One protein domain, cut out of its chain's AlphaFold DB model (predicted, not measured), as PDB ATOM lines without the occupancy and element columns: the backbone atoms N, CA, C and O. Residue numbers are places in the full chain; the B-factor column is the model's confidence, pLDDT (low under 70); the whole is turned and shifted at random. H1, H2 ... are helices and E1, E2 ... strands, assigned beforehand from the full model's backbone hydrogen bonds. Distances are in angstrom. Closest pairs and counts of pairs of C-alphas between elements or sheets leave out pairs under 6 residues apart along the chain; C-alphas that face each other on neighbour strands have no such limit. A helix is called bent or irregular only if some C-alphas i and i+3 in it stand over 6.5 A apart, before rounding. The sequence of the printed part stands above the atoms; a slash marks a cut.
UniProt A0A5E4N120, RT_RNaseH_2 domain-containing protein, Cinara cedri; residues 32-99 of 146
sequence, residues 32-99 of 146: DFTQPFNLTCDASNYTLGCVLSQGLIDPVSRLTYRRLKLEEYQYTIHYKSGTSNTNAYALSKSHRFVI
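This is residues 32 to 99 of the 146 residues of the protein "RT_RNaseH_2 domain-containing protein" of Cinara cedri (UniProt A0A5E4N120). A long two-stranded hairpin, E1 and E2, runs through the middle of a loose, flat model, and the rest of the chain goes round part of it in a wide open arc, with H1 beside E1, then a long link, then H2 near the turn end of the hairpin. Contacts between these parts are few, and residues 69 to 79 and residues 93 to 99, which include H3, stick out. The printed part has 68 residues, with two named strands and three named helices in the order E1, E2, H1, H2, H3; the sheet, in the order E1, E2, is antiparallel and the class is mixed, helices and strands. The whole is loose, with a radius of gyration of the C-alphas of 14.9 A and spans of 37 by 36 by 18 A.

E1, residues 37 to 43, and E2, residues 48 to 54, form a hairpin, antiparallel with 162 degrees between their directions. Across it N 38 and O 53 are 2.8 A apart and N 51 and O 40 are 2.8 A apart, both within hydrogen-bond range. The C-alphas of Phe 37 and Gln 54, which face each other, are 5.0 A apart. H1, residues 62 to 71, has one pair of C-alphas within 8 A of E1, those of Thr 40 and Leu 63, at 7.8 A. H2, residues 86 to 93, has one such pair with E2, those of Leu 48 and Asn 87, at 7.3 A. H1 and H2 are apart. H3, residues 95 to 99, meets H2 only through their link, and is apart from E1, E2 and H1. In H1 and H2 every O i to N i+4 pair is within hydrogen-bond range; in H3 it is 0 of 1, and 0 of 2 for O i to N i+3.

E1 begins with C-alpha 37 at (2.837, -23.702, 0.377) and is 19.2 A long; E2 is 20.3 A long. H1 measures 14.4 A from C-alpha 62 at (-10.759, -35.007, -3.464) to C-alpha 71. H2 measures 10.9 A and H3 7.2 A, with C-alpha 99 at (18.450, -36.636, 8.594). H3 is neither bent nor irregular, but only just: C-alphas 96 and 99 are 6.0 A apart.

The two C-alphas farthest apart, those of Gln 74 and Ile 99, are 39.8 A apart. The printed part has no cut. The link from H1 to H2, residues 72 to 85, is long; those from E1 to E2 and from H2 to H3 are tight, and that from E2 to H1 is short. The mean pLDDT of the printed part is 78.6, and residue 91 and residues 94 to 99 are under 70.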
ATOM      1  N   ASP A  32       8.630 -24.945  -5.759       89.75
ATOM      2  CA  ASP A  32       9.011 -23.556  -5.987       89.75
ATOM      3  C   ASP A  32       8.982 -22.790  -4.661       89.75
ATOM      4  O   ASP A  32       7.924 -22.402  -4.171       89.75
ATOM      5  N   PHE A  33      10.149 -22.550  -4.068       89.81
ATOM      6  CA  PHE A  33      10.262 -21.854  -2.782       89.81
ATOM      7  C   PHE A  33       9.882 -20.368  -2.831       89.81
ATOM      8  O   PHE A  33       9.801 -19.732  -1.780       89.81
ATOM      9  N   THR A  34       9.653 -19.800  -4.017       93.94
ATOM     10  CA  THR A  34       9.158 -18.424  -4.157       93.94
ATOM     11  C   THR A  34       7.641 -18.330  -3.982       93.94
ATOM     12  O   THR A  34       7.118 -17.248  -3.716       93.94
ATOM     13  N   GLN A  35       6.933 -19.460  -4.084       89.25
ATOM     14  CA  GLN A  35       5.484 -19.542  -3.936       89.25
ATOM     15  C   GLN A  35       5.069 -20.046  -2.547       89.25
ATOM     16  O   GLN A  35       5.772 -20.852  -1.929       89.25
ATOM     17  N   PRO A  36       3.899 -19.611  -2.041       90.19
ATOM     18  CA  PRO A  36       3.377 -20.113  -0.780       90.19
ATOM     19  C   PRO A  36       3.026 -21.602  -0.881       90.19
ATOM     20  O   PRO A  36       2.541 -22.094  -1.902       90.19
ATOM     21  N   PHE A  37       3.233 -22.309   0.227       88.50
ATOM     22  CA  PHE A  37       2.837 -23.702   0.377       88.50
ATOM     23  C   PHE A  37       1.451 -23.801   1.016       88.50
ATOM     24  O   PHE A  37       1.152 -23.116   1.994       88.50
ATOM     25  N   ASN A  38       0.636 -24.714   0.502       88.00
ATOM     26  CA  ASN A  38      -0.617 -25.139   1.103       88.00
ATOM     27  C   ASN A  38      -0.381 -26.463   1.835       88.00
ATOM     28  O   ASN A  38       0.016 -27.459   1.230       88.00
ATOM     29  N   LEU A  39      -0.641 -26.490   3.140       85.94
ATOM     30  CA  LEU A  39      -0.564 -27.707   3.943       85.94
ATOM     31  C   LEU A  39      -1.980 -28.175   4.281       85.94
ATOM     32  O   LEU A  39      -2.709 -27.495   4.999       85.94
ATOM     33  N   THR A  40      -2.369 -29.338   3.762       85.12
ATOM     34  CA  THR A  40      -3.643 -29.984   4.104       85.12
ATOM     35  C   THR A  40      -3.366 -31.150   5.039       85.12
ATOM     36  O   THR A  40      -2.710 -32.108   4.637       85.12
ATOM     37  N   CYS A  41      -3.864 -31.081   6.271       83.94
ATOM     38  CA  CYS A  41      -3.695 -32.132   7.271       83.94
ATOM     39  C   CYS A  41      -5.024 -32.840   7.541       83.94
ATOM     40  O   CYS A  41      -6.063 -32.190   7.633       83.94
ATOM     41  N   ASP A  42      -4.968 -34.156   7.709       82.44
ATOM     42  CA  ASP A  42      -6.052 -34.976   8.242       82.44
ATOM     43  C   ASP A  42      -5.532 -35.743   9.463       82.44
ATOM     44  O   ASP A  42      -4.372 -36.168   9.518       82.44
ATOM     45  N   ALA A  43      -6.382 -35.875  10.469       78.69
ATOM     46  CA  ALA A  43      -6.019 -36.373  11.778       78.69
ATOM     47  C   ALA A  43      -7.085 -37.334  12.292       78.69
ATOM     48  O   ALA A  43      -8.269 -37.012  12.358       78.69
ATOM     49  N   SER A  44      -6.640 -38.505  12.728       78.75
ATOM     50  CA  SER A  44      -7.440 -39.431  13.516       78.75
ATOM     51  C   SER A  44      -6.779 -39.677  14.870       78.75
ATOM     52  O   SER A  44      -5.623 -39.315  15.096       78.75
ATOM     53  N   ASN A  45      -7.495 -40.353  15.769       72.50
ATOM     54  CA  ASN A  45      -6.940 -40.795  17.048       72.50
ATOM     55  C   ASN A  45      -5.684 -41.672  16.902       72.50
ATOM     56  O   ASN A  45      -4.896 -41.751  17.836       72.50
ATOM     57  N   TYR A  46      -5.526 -42.352  15.763       71.56
ATOM     58  CA  TYR A  46      -4.487 -43.364  15.559       71.56
ATOM     59  C   TYR A  46      -3.355 -42.882  14.658       71.56
ATOM     60  O   TYR A  46      -2.211 -43.303  14.811       71.56
ATOM     61  N   THR A  47      -3.667 -42.027  13.686       73.31
ATOM     62  CA  THR A  47      -2.718 -41.590  12.663       73.31
ATOM     63  C   THR A  47      -2.968 -40.142  12.273       73.31
ATOM     64  O   THR A  47      -4.108 -39.676  12.226       73.31
ATOM     65  N   LEU A  48      -1.881 -39.441  11.960       81.44
ATOM     66  CA  LEU A  48      -1.899 -38.124  11.339       81.44
ATOM     67  C   LEU A  48      -1.322 -38.241   9.931       81.44
ATOM     68  O   LEU A  48      -0.322 -38.931   9.725       81.44
ATOM     69  N   GLY A  49      -1.928 -37.548   8.976       81.50
ATOM     70  CA  GLY A  49      -1.437 -37.442   7.611       81.50
ATOM     71  C   GLY A  49      -1.475 -35.998   7.137       81.50
ATOM     72  O   GLY A  49      -2.349 -35.225   7.523       81.50
ATOM     73  N   CYS A  50      -0.532 -35.619   6.282       84.69
ATOM     74  CA  CYS A  50      -0.561 -34.317   5.633       84.69
ATOM     75  C   CYS A  50      -0.109 -34.405   4.179       84.69
ATOM     76  O   CYS A  50       0.750 -35.213   3.828       84.69
ATOM     77  N   VAL A  51      -0.676 -33.536   3.349       85.00
ATOM     78  CA  VAL A  51      -0.274 -33.310   1.965       85.00
ATOM     79  C   VAL A  51       0.219 -31.875   1.856       85.00
ATOM     80  O   VAL A  51      -0.489 -30.938   2.231       85.00
ATOM     81  N   LEU A  52       1.435 -31.722   1.342       85.69
ATOM     82  CA  LEU A  52       2.010 -30.435   0.983       85.69
ATOM     83  C   LEU A  52       1.755 -30.191  -0.507       85.69
ATOM     84  O   LEU A  52       2.099 -31.035  -1.334       85.69
ATOM     85  N   SER A  53       1.151 -29.060  -0.852       87.44
ATOM     86  CA  SER A  53       0.879 -28.666  -2.235       87.44
ATOM     87  C   SER A  53       1.244 -27.203  -2.479       87.44
ATOM     88  O   SER A  53       1.422 -26.423  -1.544       87.44
ATOM     89  N   GLN A  54       1.385 -26.822  -3.746       89.06
ATOM     90  CA  GLN A  54       1.666 -25.450  -4.174       89.06
ATOM     91  C   GLN A  54       0.745 -25.072  -5.338       89.06
ATOM     92  O   GLN A  54       0.270 -25.947  -6.061       89.06
ATOM     93  N   GLY A  55       0.488 -23.774  -5.506       86.38
ATOM     94  CA  GLY A  55      -0.402 -23.255  -6.546       86.38
ATOM     95  C   GLY A  55      -1.885 -23.255  -6.160       86.38
ATOM     96  O   GLY A  55      -2.243 -23.239  -4.978       86.38
ATOM     97  N   LEU A  56      -2.756 -23.214  -7.172       80.25
ATOM     98  CA  LEU A  56      -4.202 -23.128  -6.980       80.25
ATOM     99  C   LEU A  56      -4.760 -24.458  -6.460       80.25
ATOM    100  O   LEU A  56      -4.546 -25.515  -7.053       80.25
ATOM    101  N   ILE A  57      -5.522 -24.393  -5.368       78.56
ATOM    102  CA  ILE A  57      -6.264 -25.544  -4.855       78.56
ATOM    103  C   ILE A  57      -7.440 -25.801  -5.798       78.56
ATOM    104  O   ILE A  57      -8.354 -24.982  -5.886       78.56
ATOM    105  N   ASP A  58      -7.418 -26.938  -6.490       79.44
ATOM    106  CA  ASP A  58      -8.518 -27.340  -7.363       79.44
ATOM    107  C   ASP A  58      -9.807 -27.545  -6.533       79.44
ATOM    108  O   ASP A  58      -9.823 -28.367  -5.599       79.44
ATOM    109  N   PRO A  59     -10.898 -26.813  -6.835       74.88
ATOM    110  CA  PRO A  59     -12.163 -26.947  -6.120       74.88
ATOM    111  C   PRO A  59     -12.797 -28.336  -6.276       74.88
ATOM    112  O   PRO A  59     -13.553 -28.754  -5.401       74.88
ATOM    113  N   VAL A  60     -12.468 -29.075  -7.340       79.38
ATOM    114  CA  VAL A  60     -12.975 -30.435  -7.594       79.38
ATOM    115  C   VAL A  60     -12.061 -31.503  -6.979       79.38
ATOM    116  O   VAL A  60     -12.374 -32.698  -6.998       79.38
ATOM    117  N   SER A  61     -10.941 -31.100  -6.368       82.81
ATOM    118  CA  SER A  61     -10.006 -32.051  -5.781       82.81
ATOM    119  C   SER A  61     -10.663 -32.852  -4.655       82.81
ATOM    120  O   SER A  61     -11.467 -32.355  -3.857       82.81
ATOM    121  N   ARG A  62     -10.270 -34.124  -4.536       81.19
ATOM    122  CA  ARG A  62     -10.759 -35.007  -3.464       81.19
ATOM    123  C   ARG A  62     -10.431 -34.470  -2.068       81.19
ATOM    124  O   ARG A  62     -11.179 -34.760  -1.137       81.19
ATOM    125  N   LEU A  63      -9.343 -33.708  -1.925       81.12
ATOM    126  CA  LEU A  63      -8.961 -33.056  -0.670       81.12
ATOM    127  C   LEU A  63      -9.922 -31.914  -0.329       81.12
ATOM    128  O   LEU A  63     -10.432 -31.875   0.789       81.12
ATOM    129  N   THR A  64     -10.243 -31.056  -1.301       81.19
ATOM    130  CA  THR A  64     -11.230 -29.977  -1.136       81.19
ATOM    131  C   THR A  64     -12.600 -30.542  -0.780       81.19
ATOM    132  O   THR A  64     -13.212 -30.106   0.190       81.19
ATOM    133  N   TYR A  65     -13.048 -31.581  -1.491       85.06
ATOM    134  CA  TYR A  65     -14.313 -32.255  -1.192       85.06
ATOM    135  C   TYR A  65     -14.359 -32.808   0.241       85.06
ATOM    136  O   TYR A  65     -15.349 -32.626   0.949       85.06
ATOM    137  N   ARG A  66     -13.287 -33.474   0.695       82.62
ATOM    138  CA  ARG A  66     -13.207 -33.997   2.070       82.62
ATOM    139  C   ARG A  66     -13.246 -32.882   3.105       82.62
ATOM    140  O   ARG A  66     -13.964 -33.020   4.087       82.62
ATOM    141  N   ARG A  67     -12.519 -31.788   2.873       83.25
ATOM    142  CA  ARG A  67     -12.540 -30.612   3.743       83.25
ATOM    143  C   ARG A  67     -13.951 -30.032   3.865       83.25
ATOM    144  O   ARG A  67     -14.424 -29.870   4.979       83.25
ATOM    145  N   LEU A  68     -14.632 -29.784   2.744       84.94
ATOM    146  CA  LEU A  68     -15.994 -29.232   2.740       84.94
ATOM    147  C   LEU A  68     -16.978 -30.139   3.482       84.94
ATOM    148  O   LEU A  68     -17.774 -29.673   4.286       84.94
ATOM    149  N   LYS A  69     -16.872 -31.457   3.282       84.50
ATOM    150  CA  LYS A  69     -17.697 -32.423   4.011       84.50
ATOM    151  C   LYS A  69     -17.445 -32.396   5.522       84.50
ATOM    152  O   LYS A  69     -18.352 -32.679   6.292       84.50
ATOM    153  N   LEU A  70     -16.223 -32.083   5.955       78.19
ATOM    154  CA  LEU A  70     -15.901 -31.934   7.376       78.19
ATOM    155  C   LEU A  70     -16.450 -30.626   7.964       78.19
ATOM    156  O   LEU A  70     -16.811 -30.610   9.137       78.19
ATOM    157  N   GLU A  71     -16.563 -29.565   7.162       80.50
ATOM    158  CA  GLU A  71     -17.144 -28.278   7.581       80.50
ATOM    159  C   GLU A  71     -18.646 -28.385   7.916       80.50
ATOM    160  O   GLU A  71     -19.163 -27.566   8.673       80.50
ATOM    161  N   GLU A  72     -19.340 -29.422   7.431       82.44
ATOM    162  CA  GLU A  72     -20.744 -29.699   7.778       82.44
ATOM    163  C   GLU A  72     -20.930 -30.211   9.222       82.44
ATOM    164  O   GLU A  72     -22.040 -30.165   9.758       82.44
ATOM    165  N   TYR A  73     -19.868 -30.696   9.876       80.25
ATOM    166  CA  TYR A  73     -19.949 -31.225  11.237       80.25
ATOM    167  C   TYR A  73     -19.717 -30.133  12.285       80.25
ATOM    168  O   TYR A  73     -18.801 -29.322  12.188       80.25
ATOM    169  N   GLN A  74     -20.507 -30.168  13.357       78.75
ATOM    170  CA  GLN A  74     -20.241 -29.381  14.561       78.75
ATOM    171  C   GLN A  74     -19.142 -30.077  15.373       78.75
ATOM    172  O   GLN A  74     -19.321 -31.220  15.796       78.75
ATOM    173  N   TYR A  75     -18.012 -29.407  15.594       72.62
ATOM    174  CA  TYR A  75     -16.904 -29.930  16.395       72.62
ATOM    175  C   TYR A  75     -16.472 -28.932  17.469       72.62
ATOM    176  O   TYR A  75     -16.630 -27.719  17.332       72.62
ATOM    177  N   THR A  76     -15.922 -29.452  18.565       78.44
ATOM    178  CA  THR A  76     -15.340 -28.650  19.644       78.44
ATOM    179  C   THR A  76     -13.834 -28.863  19.641       78.44
ATOM    180  O   THR A  76     -13.366 -29.997  19.698       78.44
ATOM    181  N   ILE A  77     -13.067 -27.777  19.541       78.44
ATOM    182  CA  ILE A  77     -11.605 -27.846  19.573       78.44
ATOM    183  C   ILE A  77     -11.168 -27.917  21.036       78.44
ATOM    184  O   ILE A  77     -11.248 -26.924  21.763       78.44
ATOM    185  N   HIS A  78     -10.688 -29.080  21.470       82.00
ATOM    186  CA  HIS A  78     -10.102 -29.249  22.795       82.00
ATOM    187  C   HIS A  78      -8.587 -29.070  22.722       82.00
ATOM    188  O   HIS A  78      -7.864 -29.899  22.172       82.00
ATOM    189  N   TYR A  79      -8.081 -27.981  23.302       81.44
ATOM    190  CA  TYR A  79      -6.639 -27.779  23.385       81.44
ATOM    191  C   TYR A  79      -5.999 -28.820  24.312       81.44
ATOM    192  O   TYR A  79      -6.388 -28.974  25.469       81.44
ATOM    193  N   LYS A  80      -4.960 -29.489  23.809       80.38
ATOM    194  CA  LYS A  80      -4.064 -30.346  24.588       80.38
ATOM    195  C   LYS A  80      -2.636 -29.861  24.382       80.38
ATOM    196  O   LYS A  80      -2.207 -29.663  23.246       80.38
ATOM    197  N   SER A  81      -1.888 -29.694  25.472       82.12
ATOM    198  CA  SER A  81      -0.468 -29.327  25.397       82.12
ATOM    199  C   SER A  81       0.329 -30.389  24.625       82.12
ATOM    200  O   SER A  81      -0.012 -31.574  24.673       82.12
ATOM    201  N   GLY A  82       1.401 -29.990  23.935       73.50
ATOM    202  CA  GLY A  82       2.187 -30.894  23.081       73.50
ATOM    203  C   GLY A  82       2.725 -32.135  23.805       73.50
ATOM    204  O   GLY A  82       2.759 -33.205  23.214       73.50
ATOM    205  N   THR A  83       3.059 -32.027  25.096       74.00
ATOM    206  CA  THR A  83       3.507 -33.163  25.924       74.00
ATOM    207  C   THR A  83       2.381 -34.157  26.216       74.00
ATOM    208  O   THR A  83       2.621 -35.356  26.282       74.00
ATOM    209  N   SER A  84       1.149 -33.666  26.378       78.50
ATOM    210  CA  SER A  84      -0.047 -34.495  26.601       78.50
ATOM    211  C   SER A  84      -0.688 -35.012  25.309       78.50
ATOM    212  O   SER A  84      -1.529 -35.905  25.348       78.50
ATOM    213  N   ASN A  85      -0.328 -34.435  24.160       80.81
ATOM    214  CA  ASN A  85      -0.816 -34.859  22.857       80.81
ATOM    215  C   ASN A  85       0.181 -35.855  22.261       80.81
ATOM    216  O   ASN A  85       1.199 -35.462  21.693       80.81
ATOM    217  N   THR A  86      -0.130 -37.147  22.375       77.44
ATOM    218  CA  THR A  86       0.711 -38.247  21.878       77.44
ATOM    219  C   THR A  86       1.121 -38.051  20.420       77.44
ATOM    220  O   THR A  86       2.275 -38.296  20.068       77.44
ATOM    221  N   ASN A  87       0.216 -37.532  19.587       73.62
ATOM    222  CA  ASN A  87       0.473 -37.322  18.169       73.62
ATOM    223  C   ASN A  87       1.453 -36.158  17.938       73.62
ATOM    224  O   ASN A  87       2.428 -36.307  17.200       73.62
ATOM    225  N   ALA A  88       1.252 -35.018  18.608       74.88
ATOM    226  CA  ALA A  88       2.175 -33.880  18.541       74.88
ATOM    227  C   ALA A  88       3.560 -34.236  19.114       74.88
ATOM    228  O   ALA A  88       4.593 -33.876  18.544       74.88
ATOM    229  N   TYR A  89       3.587 -35.001  20.206       80.62
ATOM    230  CA  TYR A  89       4.811 -35.507  20.815       80.62
ATOM    231  C   TYR A  89       5.569 -36.456  19.876       80.62
ATOM    232  O   TYR A  89       6.778 -36.294  19.697       80.62
ATOM    233  N   ALA A  90       4.881 -37.395  19.220       76.81
ATOM    234  CA  ALA A  90       5.478 -38.300  18.237       76.81
ATOM    235  C   ALA A  90       6.078 -37.540  17.039       76.81
ATOM    236  O   ALA A  90       7.218 -37.808  16.653       76.81
ATOM    237  N   LEU A  91       5.363 -36.543  16.505       67.88
ATOM    238  CA  LEU A  91       5.846 -35.699  15.406       67.88
ATOM    239  C   LEU A  91       7.057 -34.843  15.796       67.88
ATOM    240  O   LEU A  91       7.990 -34.716  15.011       67.88
ATOM    241  N   SER A  92       7.110 -34.304  17.016       77.50
ATOM    242  CA  SER A  92       8.287 -33.540  17.467       77.50
ATOM    243  C   SER A  92       9.579 -34.373  17.458       77.50
ATOM    244  O   SER A  92      10.676 -33.844  17.287       77.50
ATOM    245  N   LYS A  93       9.449 -35.699  17.592       74.00
ATOM    246  CA  LYS A  93      10.565 -36.650  17.615       74.00
ATOM    247  C   LYS A  93      10.891 -37.253  16.250       74.00
ATOM    248  O   LYS A  93      11.965 -37.839  16.095       74.00
ATOM    249  N   SER A  94      10.016 -37.108  15.253       66.50
ATOM    250  CA  SER A  94      10.218 -37.683  13.916       66.50
ATOM    251  C   SER A  94      11.306 -36.965  13.104       66.50
ATOM    252  O   SER A  94      11.797 -37.520  12.119       66.50
ATOM    253  N   HIS A  95      11.808 -35.812  13.575       56.72
ATOM    254  CA  HIS A  95      12.986 -35.123  13.021       56.72
ATOM    255  C   HIS A  95      14.253 -36.009  12.958       56.72
ATOM    256  O   HIS A  95      15.177 -35.728  12.197       56.72
ATOM    257  N   ARG A  96      14.291 -37.140  13.680       50.78
ATOM    258  CA  ARG A  96      15.366 -38.148  13.574       50.78
ATOM    259  C   ARG A  96      15.332 -39.000  12.300       50.78
ATOM    260  O   ARG A  96      16.333 -39.649  12.007       50.78
ATOM    261  N   PHE A  97      14.225 -39.023  11.555       49.00
ATOM    262  CA  PHE A  97      14.089 -39.861  10.357       49.00
ATOM    263  C   PHE A  97      14.555 -39.145   9.077       49.00
ATOM    264  O   PHE A  97      15.161 -39.769   8.212       49.00
ATOM    265  N   VAL A  98      14.364 -37.824   8.990       49.31
ATOM    266  CA  VAL A  98      14.693 -37.021   7.792       49.31
ATOM    267  C   VAL A  98      16.205 -36.820   7.608       49.31
ATOM    268  O   VAL A  98      16.683 -36.712   6.485       49.31
ATOM    269  N   ILE A  99      16.991 -36.830   8.687       48.22
ATOM    270  CA  ILE A  99      18.450 -36.636   8.594       48.22
ATOM    271  C   ILE A  99      19.169 -37.907   8.096       48.22
ATOM    272  O   ILE A  99      20.233 -37.816   7.484       48.22
TER     273      ILE A  99